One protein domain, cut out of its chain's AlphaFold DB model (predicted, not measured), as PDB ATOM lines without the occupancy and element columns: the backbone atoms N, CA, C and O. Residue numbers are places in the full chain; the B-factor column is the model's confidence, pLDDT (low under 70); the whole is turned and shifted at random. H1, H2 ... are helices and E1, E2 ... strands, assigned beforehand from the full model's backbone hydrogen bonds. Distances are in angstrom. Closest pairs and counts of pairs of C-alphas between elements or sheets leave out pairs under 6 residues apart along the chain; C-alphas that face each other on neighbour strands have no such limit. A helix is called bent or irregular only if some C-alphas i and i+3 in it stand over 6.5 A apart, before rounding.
ATOM      1  N   THR A   3     277.630 241.343 392.137       98.62
ATOM      2  CA  THR A   3     277.896 240.880 393.509       98.62
ATOM      3  C   THR A   3     276.592 240.623 394.258       98.62
ATOM      4  O   THR A   3     275.935 241.553 394.742       98.62
ATOM      5  N   SER A   4     276.235 239.348 394.407       98.25
ATOM      6  CA  SER A   4     275.161 238.908 395.293       98.25
ATOM      7  C   SER A   4     275.698 238.646 396.715       98.25
ATOM      8  O   SER A   4     276.326 239.529 397.304       98.25
ATOM      9  N   SER A   5     275.378 237.494 397.298       96.94
ATOM     10  CA  SER A   5     275.766 236.979 398.611       96.94
ATOM     11  C   SER A   5     275.398 235.499 398.655       96.94
ATOM     12  O   SER A   5     274.476 235.083 397.954       96.94
ATOM     13  N   ILE A   6     276.033 234.720 399.528       95.44
ATOM     14  CA  ILE A   6     275.508 233.400 399.877       95.44
ATOM     15  C   ILE A   6     274.044 233.464 400.349       95.44
ATOM     16  O   ILE A   6     273.239 232.622 399.966       95.44
ATOM     17  N   LEU A   7     273.655 234.533 401.054       94.81
ATOM     18  CA  LEU A   7     272.270 234.766 401.486       94.81
ATOM     19  C   LEU A   7     271.306 235.072 400.327       94.81
ATOM     20  O   LEU A   7     270.105 235.200 400.545       94.81
ATOM     21  N   GLY A   8     271.818 235.219 399.102       95.75
ATOM     22  CA  GLY A   8     271.023 235.251 397.875       95.75
ATOM     23  C   GLY A   8     270.685 233.863 397.320       95.75
ATOM     24  O   GLY A   8     269.962 233.784 396.333       95.75
ATOM     25  N   LEU A   9     271.229 232.795 397.916       95.50
ATOM     26  CA  LEU A   9     271.062 231.405 397.479       95.50
ATOM     27  C   LEU A   9     270.505 230.479 398.576       95.50
ATOM     28  O   LEU A   9     270.020 229.394 398.248       95.50
ATOM     29  N   THR A  10     270.565 230.875 399.852       94.50
ATOM     30  CA  THR A  10     270.139 230.076 401.017       94.50
ATOM     31  C   THR A  10     268.782 230.508 401.580       94.50
ATOM     32  O   THR A  10     268.312 231.616 401.333       94.50
ATOM     33  N   SER A  11     268.157 229.641 402.383       92.75
ATOM     34  CA  SER A  11     266.975 229.995 403.189       92.75
ATOM     35  C   SER A  11     267.372 230.810 404.427       92.75
ATOM     36  O   SER A  11     268.536 230.811 404.833       92.75
ATOM     37  N   GLY A  12     266.408 231.500 405.036       88.69
ATOM     38  CA  GLY A  12     266.602 232.265 406.266       88.69
ATOM     39  C   GLY A  12     265.539 233.341 406.448       88.69
ATOM     40  O   GLY A  12     264.515 233.336 405.763       88.69
ATOM     41  N   ASP A  13     265.803 234.268 407.363       84.00
ATOM     42  CA  ASP A  13     264.878 235.355 407.675       84.00
ATOM     43  C   ASP A  13     264.695 236.324 406.501       84.00
ATOM     44  O   ASP A  13     265.592 236.546 405.677       84.00
ATOM     45  N   GLY A  14     263.523 236.962 406.456       81.00
ATOM     46  CA  GLY A  14     263.104 237.897 405.409       81.00
ATOM     47  C   GLY A  14     263.779 239.270 405.468       81.00
ATOM     48  O   GLY A  14     263.104 240.288 405.330       81.00
ATOM     49  N   SER A  15     265.094 239.332 405.693       89.62
ATOM     50  CA  SER A  15     265.815 240.606 405.692       89.62
ATOM     51  C   SER A  15     265.777 241.258 404.301       89.62
ATOM     52  O   SER A  15     265.897 240.581 403.275       89.62
ATOM     53  N   VAL A  16     265.676 242.594 404.255       93.88
ATOM     54  CA  VAL A  16     265.742 243.372 402.998       93.88
ATOM     55  C   VAL A  16     267.010 243.031 402.209       93.88
ATOM     56  O   VAL A  16     266.984 242.930 400.982       93.88
ATOM     57  N   TYR A  17     268.112 242.784 402.922       94.62
ATOM     58  CA  TYR A  17     269.367 242.347 402.329       94.62
ATOM     59  C   TYR A  17     269.207 241.010 401.591       94.62
ATOM     60  O   TYR A  17     269.433 240.969 400.383       94.62
ATOM     61  N   SER A  18     268.754 239.944 402.261       94.38
ATOM     62  CA  SER A  18     268.608 238.607 401.659       94.38
ATOM     63  C   SER A  18     267.665 238.609 400.453       94.38
ATOM     64  O   SER A  18     267.976 237.999 399.428       94.38
ATOM     65  N   ILE A  19     266.555 239.352 400.532       96.62
ATOM     66  CA  ILE A  19     265.603 239.511 399.420       96.62
ATOM     67  C   ILE A  19     266.288 240.178 398.221       96.62
ATOM     68  O   ILE A  19     266.232 239.662 397.104       96.62
ATOM     69  N   SER A  20     266.995 241.292 398.447       97.94
ATOM     70  CA  SER A  20     267.709 241.993 397.373       97.94
ATOM     71  C   SER A  20     268.784 241.116 396.720       97.94
ATOM     72  O   SER A  20     268.964 241.152 395.504       97.94
ATOM     73  N   LYS A  21     269.468 240.269 397.499       97.69
ATOM     74  CA  LYS A  21     270.520 239.379 396.994       97.69
ATOM     75  C   LYS A  21     269.959 238.196 396.199       97.69
ATOM     76  O   LYS A  21     270.546 237.841 395.176       97.69
ATOM     77  N   HIS A  22     268.790 237.673 396.568       97.81
ATOM     78  CA  HIS A  22     268.050 236.735 395.717       97.81
ATOM     79  C   HIS A  22     267.641 237.382 394.387       97.81
ATOM     80  O   HIS A  22     267.803 236.773 393.329       97.81
ATOM     81  N   ALA A  23     267.169 238.633 394.414       98.56
ATOM     82  CA  ALA A  23     266.808 239.354 393.196       98.56
ATOM     83  C   ALA A  23     268.017 239.546 392.262       98.56
ATOM     84  O   ALA A  23     267.907 239.289 391.066       98.56
ATOM     85  N   VAL A  24     269.187 239.916 392.799       98.75
ATOM     86  CA  VAL A  24     270.434 240.023 392.015       98.75
ATOM     87  C   VAL A  24     270.846 238.675 391.418       98.75
ATOM     88  O   VAL A  24     271.276 238.640 390.263       98.75
ATOM     89  N   ALA A  25     270.713 237.576 392.169       98.50
ATOM     90  CA  ALA A  25     271.018 236.236 391.666       98.50
ATOM     91  C   ALA A  25     270.133 235.892 390.461       98.50
ATOM     92  O   ALA A  25     270.643 235.678 389.359       98.50
ATOM     93  N   ARG A  26     268.810 235.992 390.632       98.50
ATOM     94  CA  ARG A  26     267.857 235.690 389.562       98.50
ATOM     95  C   ARG A  26     267.996 236.627 388.359       98.50
ATOM     96  O   ARG A  26     267.871 236.173 387.221       98.50
ATOM     97  N   LEU A  27     268.256 237.916 388.586       98.81
ATOM     98  CA  LEU A  27     268.524 238.890 387.523       98.81
ATOM     99  C   LEU A  27     269.742 238.477 386.691       98.81
ATOM    100  O   LEU A  27     269.699 238.531 385.466       98.81
ATOM    101  N   SER A  28     270.816 238.048 387.353       98.88
ATOM    102  CA  SER A  28     272.063 237.670 386.684       98.88
ATOM    103  C   SER A  28     271.902 236.402 385.845       98.88
ATOM    104  O   SER A  28     272.442 236.340 384.745       98.88
ATOM    105  N   GLU A  29     271.124 235.427 386.323       98.81
ATOM    106  CA  GLU A  29     270.764 234.226 385.551       98.81
ATOM    107  C   GLU A  29     269.965 234.590 384.293       98.81
ATOM    108  O   GLU A  29     270.221 234.063 383.213       98.81
ATOM    109  N   GLY A  30     269.017 235.530 384.416       98.69
ATOM    110  CA  GLY A  30     268.266 236.055 383.271       98.69
ATOM    111  C   GLY A  30     269.185 236.722 382.251       98.69
ATOM    112  O   GLY A  30     269.189 236.333 381.089       98.69
ATOM    113  N   LEU A  31     270.036 237.643 382.713       98.75
ATOM    114  CA  LEU A  31     270.999 238.347 381.867       98.75
ATOM    115  C   LEU A  31     271.946 237.386 381.133       98.75
ATOM    116  O   LEU A  31     272.240 237.602 379.960       98.75
ATOM    117  N   TYR A  32     272.410 236.328 381.804       98.75
ATOM    118  CA  TYR A  32     273.234 235.297 381.174       98.75
ATOM    119  C   TYR A  32     272.523 234.678 379.967       98.75
ATOM    120  O   TYR A  32     273.088 234.635 378.877       98.75
ATOM    121  N   HIS A  33     271.267 234.257 380.129       98.56
ATOM    122  CA  HIS A  33     270.494 233.690 379.025       98.56
ATOM    123  C   HIS A  33     270.159 234.719 377.940       98.56
ATOM    124  O   HIS A  33     270.246 234.392 376.758       98.56
ATOM    125  N   ASP A  34     269.834 235.958 378.306       98.62
ATOM    126  CA  ASP A  34     269.508 237.017 377.345       98.62
ATOM    127  C   ASP A  34     270.691 237.356 376.426       98.62
ATOM    128  O   ASP A  34     270.494 237.588 375.232       98.62
ATOM    129  N   LEU A  35     271.917 237.353 376.960       98.44
ATOM    130  CA  LEU A  35     273.139 237.572 376.180       98.44
ATOM    131  C   LEU A  35     273.460 236.380 375.271       98.44
ATOM    132  O   LEU A  35     273.798 236.581 374.104       98.44
ATOM    133  N   GLN A  36     273.286 235.151 375.766       97.06
ATOM    134  CA  GLN A  36     273.460 233.937 374.958       97.06
ATOM    135  C   GLN A  36     272.457 233.881 373.798       97.06
ATOM    136  O   GLN A  36     272.837 233.596 372.665       97.06
ATOM    137  N   ASN A  37     271.192 234.229 374.044       98.25
ATOM    138  CA  ASN A  37     270.148 234.267 373.014       98.25
ATOM    139  C   ASN A  37     270.424 235.312 371.919       98.25
ATOM    140  O   ASN A  37     269.948 235.164 370.795       98.25
ATOM    141  N   GLN A  38     271.184 236.361 372.238       98.31
ATOM    142  CA  GLN A  38     271.619 237.389 371.289       98.31
ATOM    143  C   GLN A  38     272.960 237.063 370.617       98.31
ATOM    144  O   GLN A  38     273.445 237.870 369.824       98.31
ATOM    145  N   SER A  39     273.568 235.912 370.924       97.50
ATOM    146  CA  SER A  39     274.924 235.555 370.487       97.50
ATOM    147  C   SER A  39     275.954 236.647 370.812       97.50
ATOM    148  O   SER A  39     276.877 236.892 370.035       97.50
ATOM    149  N   ALA A  40     275.770 237.347 371.936       97.81
ATOM    150  CA  ALA A  40     276.681 238.395 372.366       97.81
ATOM    151  C   ALA A  40     277.981 237.783 372.906       97.81
ATOM    152  O   ALA A  40     277.949 236.854 373.712       97.81
ATOM    153  N   ASP A  41     279.124 238.354 372.525       97.38
ATOM    154  CA  ASP A  41     280.441 237.975 373.056       97.38
ATOM    155  C   ASP A  41     280.710 238.667 374.408       97.38
ATOM    156  O   ASP A  41     281.611 239.490 374.561       97.38
ATOM    157  N   VAL A  42     279.821 238.425 375.379       98.00
ATOM    158  CA  VAL A  42     279.865 239.031 376.717       98.00
ATOM    159  C   VAL A  42     279.522 237.981 377.774       98.00
ATOM    160  O   VAL A  42     278.415 237.445 377.800       98.00
ATOM    161  N   GLY A  43     280.467 237.717 378.680       97.75
ATOM    162  CA  GLY A  43     280.287 236.807 379.814       97.75
ATOM    163  C   GLY A  43     279.569 237.441 381.011       97.75
ATOM    164  O   GLY A  43     279.616 238.656 381.233       97.75
ATOM    165  N   VAL A  44     278.938 236.603 381.836       98.62
ATOM    166  CA  VAL A  44     278.303 237.009 383.100       98.62
ATOM    167  C   VAL A  44     278.802 236.115 384.220       98.62
ATOM    168  O   VAL A  44     278.785 234.897 384.101       98.62
ATOM    169  N   THR A  45     279.170 236.735 385.335       98.81
ATOM    170  CA  THR A  45     279.502 236.042 386.581       98.81
ATOM    171  C   THR A  45     278.685 236.638 387.718       98.81
ATOM    172  O   THR A  45     278.578 237.866 387.848       98.81
ATOM    173  N   LEU A  46     278.125 235.756 388.537       98.81
ATOM    174  CA  LEU A  46     277.454 236.016 389.795       98.81
ATOM    175  C   LEU A  46     278.397 235.642 390.946       98.81
ATOM    176  O   LEU A  46     278.643 234.466 391.217       98.81
ATOM    177  N   LEU A  47     278.902 236.657 391.641       98.75
ATOM    178  CA  LEU A  47     279.723 236.488 392.837       98.75
ATOM    179  C   LEU A  47     278.816 236.326 394.069       98.75
ATOM    180  O   LEU A  47     278.058 237.238 394.408       98.75
ATOM    181  N   CYS A  48     278.932 235.193 394.761       98.25
ATOM    182  CA  CYS A  48     278.175 234.828 395.962       98.25
ATOM    183  C   CYS A  48     279.117 234.679 397.169       98.25
ATOM    184  O   CYS A  48     279.538 233.570 397.516       98.25
ATOM    185  N   PRO A  49     279.498 235.798 397.808       97.31
ATOM    186  CA  PRO A  49     280.452 235.773 398.898       97.31
ATOM    187  C   PRO A  49     279.832 235.274 400.206       97.31
ATOM    188  O   PRO A  49     278.653 235.524 400.480       97.31
ATOM    189  N   GLY A  50     280.663 234.600 401.008       95.00
ATOM    190  CA  GLY A  50     280.442 234.375 402.435       95.00
ATOM    191  C   GLY A  50     280.870 235.592 403.260       95.00
ATOM    192  O   GLY A  50     280.650 236.735 402.856       95.00
ATOM    193  N   MET A  51     281.503 235.355 404.406       95.06
ATOM    194  CA  MET A  51     282.018 236.417 405.269       95.06
ATOM    195  C   MET A  51     283.340 236.966 404.720       95.06
ATOM    196  O   MET A  51     284.340 236.257 404.661       95.06
ATOM    197  N   ILE A  52     283.348 238.239 404.320       97.62
ATOM    198  CA  ILE A  52     284.534 238.933 403.791       97.62
ATOM    199  C   ILE A  52     284.906 240.069 404.747       97.62
ATOM    200  O   ILE A  52     284.020 240.824 405.166       97.62
ATOM    201  N   ARG A  97     291.262 241.100 398.956       98.25
ATOM    202  CA  ARG A  97     292.228 240.862 397.879       98.25
ATOM    203  C   ARG A  97     292.094 239.458 397.293       98.25
ATOM    204  O   ARG A  97     292.111 239.331 396.076       98.25
ATOM    205  N   GLU A  98     291.904 238.456 398.144       98.31
ATOM    206  CA  GLU A  98     291.724 237.062 397.731       98.31
ATOM    207  C   GLU A  98     290.447 236.902 396.897       98.31
ATOM    208  O   GLU A  98     290.480 236.322 395.815       98.31
ATOM    209  N   VAL A  99     289.349 237.547 397.309       98.25
ATOM    210  CA  VAL A  99     288.117 237.617 396.500       98.25
ATOM    211  C   VAL A  99     288.384 238.254 395.133       98.25
ATOM    212  O   VAL A  99     287.830 237.813 394.130       98.25
ATOM    213  N   GLY A 100     289.227 239.290 395.076       98.25
ATOM    214  CA  GLY A 100     289.634 239.931 393.826       98.25
ATOM    215  C   GLY A 100     290.356 238.977 392.871       98.25
ATOM    216  O   GLY A 100     290.070 238.989 391.674       98.25
ATOM    217  N   ASP A 101     291.233 238.124 393.400       98.56
ATOM    218  CA  ASP A 101     291.946 237.118 392.610       98.56
ATOM    219  C   ASP A 101     290.975 236.042 392.082       98.56
ATOM    220  O   ASP A 101     290.969 235.757 390.884       98.56
ATOM    221  N   MET A 102     290.053 235.554 392.925       98.50
ATOM    222  CA  MET A 102     288.986 234.626 392.512       98.50
ATOM    223  C   MET A 102     288.078 235.222 391.423       98.50
ATOM    224  O   MET A 102     287.662 234.537 390.488       98.50
ATOM    225  N   VAL A 103     287.750 236.512 391.538       98.50
ATOM    226  CA  VAL A 103     286.936 237.241 390.556       98.50
ATOM    227  C   VAL A 103     287.639 237.317 389.205       98.50
ATOM    228  O   VAL A 103     286.997 237.084 388.180       98.50
ATOM    229  N   ALA A 104     288.934 237.640 389.191       98.50
ATOM    230  CA  ALA A 104     289.710 237.703 387.959       98.50
ATOM    231  C   ALA A 104     289.752 236.336 387.263       98.50
ATOM    232  O   ALA A 104     289.486 236.251 386.065       98.50
ATOM    233  N   GLU A 105     290.004 235.266 388.021       98.56
ATOM    234  CA  GLU A 105     290.010 233.897 387.505       98.56
ATOM    235  C   GLU A 105     288.646 233.485 386.933       98.56
ATOM    236  O   GLU A 105     288.570 232.991 385.807       98.56
ATOM    237  N   ALA A 106     287.551 233.747 387.651       98.56
ATOM    238  CA  ALA A 106     286.208 233.404 387.184       98.56
ATOM    239  C   ALA A 106     285.826 234.134 385.889       98.56
ATOM    240  O   ALA A 106     285.199 233.539 385.013       98.56
ATOM    241  N   ILE A 107     286.220 235.405 385.742       98.31
ATOM    242  CA  ILE A 107     285.982 236.171 384.510       98.31
ATOM    243  C   ILE A 107     286.772 235.568 383.344       98.31
ATOM    244  O   ILE A 107     286.198 235.349 382.279       98.31
ATOM    245  N   LEU A 108     288.063 235.273 383.541       98.31
ATOM    246  CA  LEU A 108     288.916 234.687 382.499       98.31
ATOM    247  C   LEU A 108     288.417 233.309 382.042       98.31
ATOM    248  O   LEU A 108     288.541 232.974 380.867       98.31
ATOM    249  N   ASN A 109     287.809 232.544 382.951       98.31
ATOM    250  CA  ASN A 109     287.249 231.222 382.675       98.31
ATOM    251  C   ASN A 109     285.768 231.243 382.254       98.31
ATOM    252  O   ASN A 109     285.169 230.179 382.105       98.31
ATOM    253  N   ASN A 110     285.158 232.423 382.083       97.81
ATOM    254  CA  ASN A 110     283.724 232.587 381.807       97.81
ATOM    255  C   ASN A 110     282.822 231.773 382.765       97.81
ATOM    256  O   ASN A 110     281.830 231.155 382.371       97.81
ATOM    257  N   GLN A 111     283.193 231.741 384.043       98.44
ATOM    258  CA  GLN A 111     282.477 231.015 385.083       98.44
ATOM    259  C   GLN A 111     281.287 231.842 385.572       98.44
ATOM    260  O   GLN A 111     281.455 232.972 386.032       98.44
ATOM    261  N   PHE A 112     280.080 231.267 385.527       98.69
ATOM    262  CA  PHE A 112     278.874 231.964 385.976       98.69
ATOM    263  C   PHE A 112     278.758 232.037 387.507       98.69
ATOM    264  O   PHE A 112     278.741 233.130 388.058       98.69
ATOM    265  N   TYR A 113     278.692 230.911 388.225       98.19
ATOM    266  CA  TYR A 113     278.595 230.926 389.693       98.19
ATOM    267  C   TYR A 113     279.979 230.972 390.335       98.19
ATOM    268  O   TYR A 113     280.737 230.012 390.214       98.19
ATOM    269  N   LEU A 114     280.285 232.040 391.073       97.94
ATOM    270  CA  LEU A 114     281.501 232.146 391.876       97.94
ATOM    271  C   LEU A 114     281.155 232.200 393.368       97.94
ATOM    272  O   LEU A 114     280.714 233.231 393.877       97.94
ATOM    273  N   LEU A 115     281.378 231.096 394.081       97.06
ATOM    274  CA  LEU A 115     281.222 231.018 395.534       97.06
ATOM    275  C   LEU A 115     282.599 231.102 396.194       97.06
ATOM    276  O   LEU A 115     283.475 230.292 395.921       97.06
ATOM    277  N   THR A 116     282.773 232.074 397.087       96.81
ATOM    278  CA  THR A 116     284.066 232.285 397.780       96.81
ATOM    279  C   THR A 116     284.367 231.239 398.860       96.81
ATOM    280  O   THR A 116     285.522 231.013 399.178       96.81
ATOM    281  N   HIS A 117     283.339 230.619 399.445       93.50
ATOM    282  CA  HIS A 117     283.476 229.664 400.547       93.50
ATOM    283  C   HIS A 117     282.713 228.393 400.175       93.50
ATOM    284  O   HIS A 117     281.491 228.440 400.040       93.50
ATOM    285  N   ALA A 118     283.417 227.274 399.998       84.94
ATOM    286  CA  ALA A 118     282.797 226.008 399.600       84.94
ATOM    287  C   ALA A 118     281.851 225.457 400.680       84.94
ATOM    288  O   ALA A 118     280.775 224.961 400.352       84.94
ATOM    289  N   ASP A 119     282.195 225.636 401.959       83.62
ATOM    290  CA  ASP A 119     281.411 225.151 403.108       83.62
ATOM    291  C   ASP A 119     279.991 225.729 403.158       83.62
ATOM    292  O   ASP A 119     279.063 225.122 403.695       83.62
ATOM    293  N   ASN A 120     279.785 226.879 402.521       85.62
ATOM    294  CA  ASN A 120     278.479 227.510 402.418       85.62
ATOM    295  C   ASN A 120     277.503 226.758 401.495       85.62
ATOM    296  O   ASN A 120     276.300 227.033 401.525       85.62
ATOM    297  N   MET A 121     277.988 225.815 400.678       92.19
ATOM    298  CA  MET A 121     277.142 225.021 399.788       92.19
ATOM    299  C   MET A 121     276.108 224.201 400.565       92.19
ATOM    300  O   MET A 121     274.979 224.061 400.103       92.19
ATOM    301  N   ALA A 122     276.429 223.764 401.787       91.69
ATOM    302  CA  ALA A 122     275.508 222.994 402.624       91.69
ATOM    303  C   ALA A 122     274.171 223.725 402.872       91.69
ATOM    304  O   ALA A 122     273.105 223.112 402.851       91.69
ATOM    305  N   GLY A 123     274.196 225.052 403.059       92.44
ATOM    306  CA  GLY A 123     272.974 225.847 403.225       92.44
ATOM    307  C   GLY A 123     272.144 225.957 401.940       92.44
ATOM    308  O   GLY A 123     270.914 226.023 401.987       92.44
ATOM    309  N   VAL A 124     272.813 225.959 400.785       94.81
ATOM    310  CA  VAL A 124     272.177 226.004 399.460       94.81
ATOM    311  C   VAL A 124     271.526 224.657 399.153       94.81
ATOM    312  O   VAL A 124     270.346 224.604 398.805       94.81
ATOM    313  N   GLU A 125     272.263 223.568 399.362       95.19
ATOM    314  CA  GLU A 125     271.767 222.195 399.249       95.19
ATOM    315  C   GLU A 125     270.560 221.971 400.152       95.19
ATOM    316  O   GLU A 125     269.545 221.449 399.694       95.19
ATOM    317  N   LYS A 126     270.618 222.448 401.402       95.50
ATOM    318  CA  LYS A 126     269.497 222.312 402.330       95.50
ATOM    319  C   LYS A 126     268.236 223.017 401.828       95.50
ATOM    320  O   LYS A 126     267.150 222.439 401.863       95.50
ATOM    321  N   ARG A 127     268.370 224.241 401.309       95.38
ATOM    322  CA  ARG A 127     267.245 224.959 400.694       95.38
ATOM    323  C   ARG A 127     266.674 224.191 399.502       95.38
ATOM    324  O   ARG A 127     265.454 224.121 399.366       95.38
ATOM    325  N   PHE A 128     267.524 223.629 398.643       96.56
ATOM    326  CA  PHE A 128     267.060 222.834 397.508       96.56
ATOM    327  C   PHE A 128     266.376 221.539 397.944       96.56
ATOM    328  O   PHE A 128     265.342 221.191 397.375       96.56
ATOM    329  N   GLU A 129     266.889 220.856 398.966       97.31
ATOM    330  CA  GLU A 129     266.241 219.687 399.559       97.31
ATOM    331  C   GLU A 129     264.830 220.050 400.044       97.31
ATOM    332  O   GLU A 129     263.852 219.413 399.651       97.31
ATOM    333  N   ASP A 130     264.696 221.107 400.848       97.44
ATOM    334  CA  ASP A 130     263.391 221.525 401.364       97.44
ATOM    335  C   ASP A 130     262.433 221.912 400.224       97.44
ATOM    336  O   ASP A 130     261.272 221.503 400.235       97.44
ATOM    337  N   LEU A 131     262.918 222.621 399.199       96.94
ATOM    338  CA  LEU A 131     262.123 223.019 398.033       96.94
ATOM    339  C   LEU A 131     261.645 221.811 397.220       96.94
ATOM    340  O   LEU A 131     260.461 221.701 396.908       96.94
ATOM    341  N   THR A 132     262.552 220.903 396.868       98.25
ATOM    342  CA  THR A 132     262.253 219.733 396.019       98.25
ATOM    343  C   THR A 132     261.368 218.706 396.715       98.25
ATOM    344  O   THR A 132     260.597 218.012 396.053       98.25
ATOM    345  N   HIS A 133     261.424 218.643 398.045       98.19
ATOM    346  CA  HIS A 133     260.556 217.799 398.860       98.19
ATOM    347  C   HIS A 133     259.320 218.522 399.416       98.19
ATOM    348  O   HIS A 133     258.568 217.907 400.172       98.19
ATOM    349  N   LEU A 134     259.096 219.791 399.055       97.31
ATOM    350  CA  LEU A 134     257.976 220.616 399.529       97.31
ATOM    351  C   LEU A 134     257.861 220.657 401.067       97.31
ATOM    352  O   LEU A 134     256.767 220.588 401.630       97.31
TER     353      LEU A 134
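This is residues 3 to 52 and 97 to 134 of the 149 residues of an uncharacterized protein of Gammaproteobacteria bacterium TMED34 (UniProt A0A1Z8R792). A tiny ribbon of two side-by-side strands, E1 and E2, makes the middle, with the long helix H1 over one side of it and the shorter H2 over the other; both helices run back against the strands. H3 follows E2 by a tight link, turns away from the ribbon beyond the strands' ends and runs out towards the side where H1 lies, staying apart from H1, H2 and E1, and the unnamed residues 8 to 10 pass between H1 and H3. The printed part has 88 residues with three named helices and two named strands, in the order H1 E1 H2 E2 H3; the sheet's order is E1, E2, parallel, and the class is mostly helix. The whole is compact, with a radius of gyration of the C-alphas of 13.9 A and spans of 38 by 32 by 24 A.

E1 is residues 46 to 48, 6.3 A from first to last C-alpha, beginning at C-alpha 46 at (277.454, 236.016, 389.795). E2 is residues 113 to 115, 6.4 A long. H1, residues 16 to 37, is the longest helix at 31.6 A and begins at C-alpha 16 at (265.742, 243.372, 402.998). H2 is residues 97 to 108, 16.9 A long. H3 is residues 118 to 132, 21.8 A long, and ends at C-alpha 132 at (262.253, 219.733, 396.019); it is neither bent nor irregular, but only just: C-alphas 119 and 122 are 6.3 A apart.

E1 and E2 are parallel neighbours, with 21 degrees between their directions. C-alphas 47 and 114 face each other at 4.8 A. N 48 and O 114 are within hydrogen-bond range at 2.8 A, and N 114 and O 46 at 2.9 A. The closest C-alphas of H1 and E1 are those of Ser 28 and Leu 46, 6.4 A apart. The closest C-alphas of H2 and E2 are those of Ala 106 and Leu 114, at 6.8 A. Those of E1 and H2 are Leu 47 and Val 103, at 7.6 A. H1 and E2 are apart, as are E1 and H3. H1, H2 and H3 are apart from one another. In H1 and H2 every O i to N i+4 pair is within hydrogen-bond range; in H3, 8 of 11 are.

The two C-alphas farthest apart are those of Arg 97 and Leu 134, at 39.8 A. Residues 53 to 96 are not printed; C-alphas 52 and 97 are 9.9 A apart across this cut, which falls in the link from E1 to H2. Of the links that are printed whole, H2 to E2 and E2 to H3 are tight, and H1 to E1 is short. Residues 3 to 15 hold no named element. The mean pLDDT of the printed part is 96.3, and no printed residue is under 70.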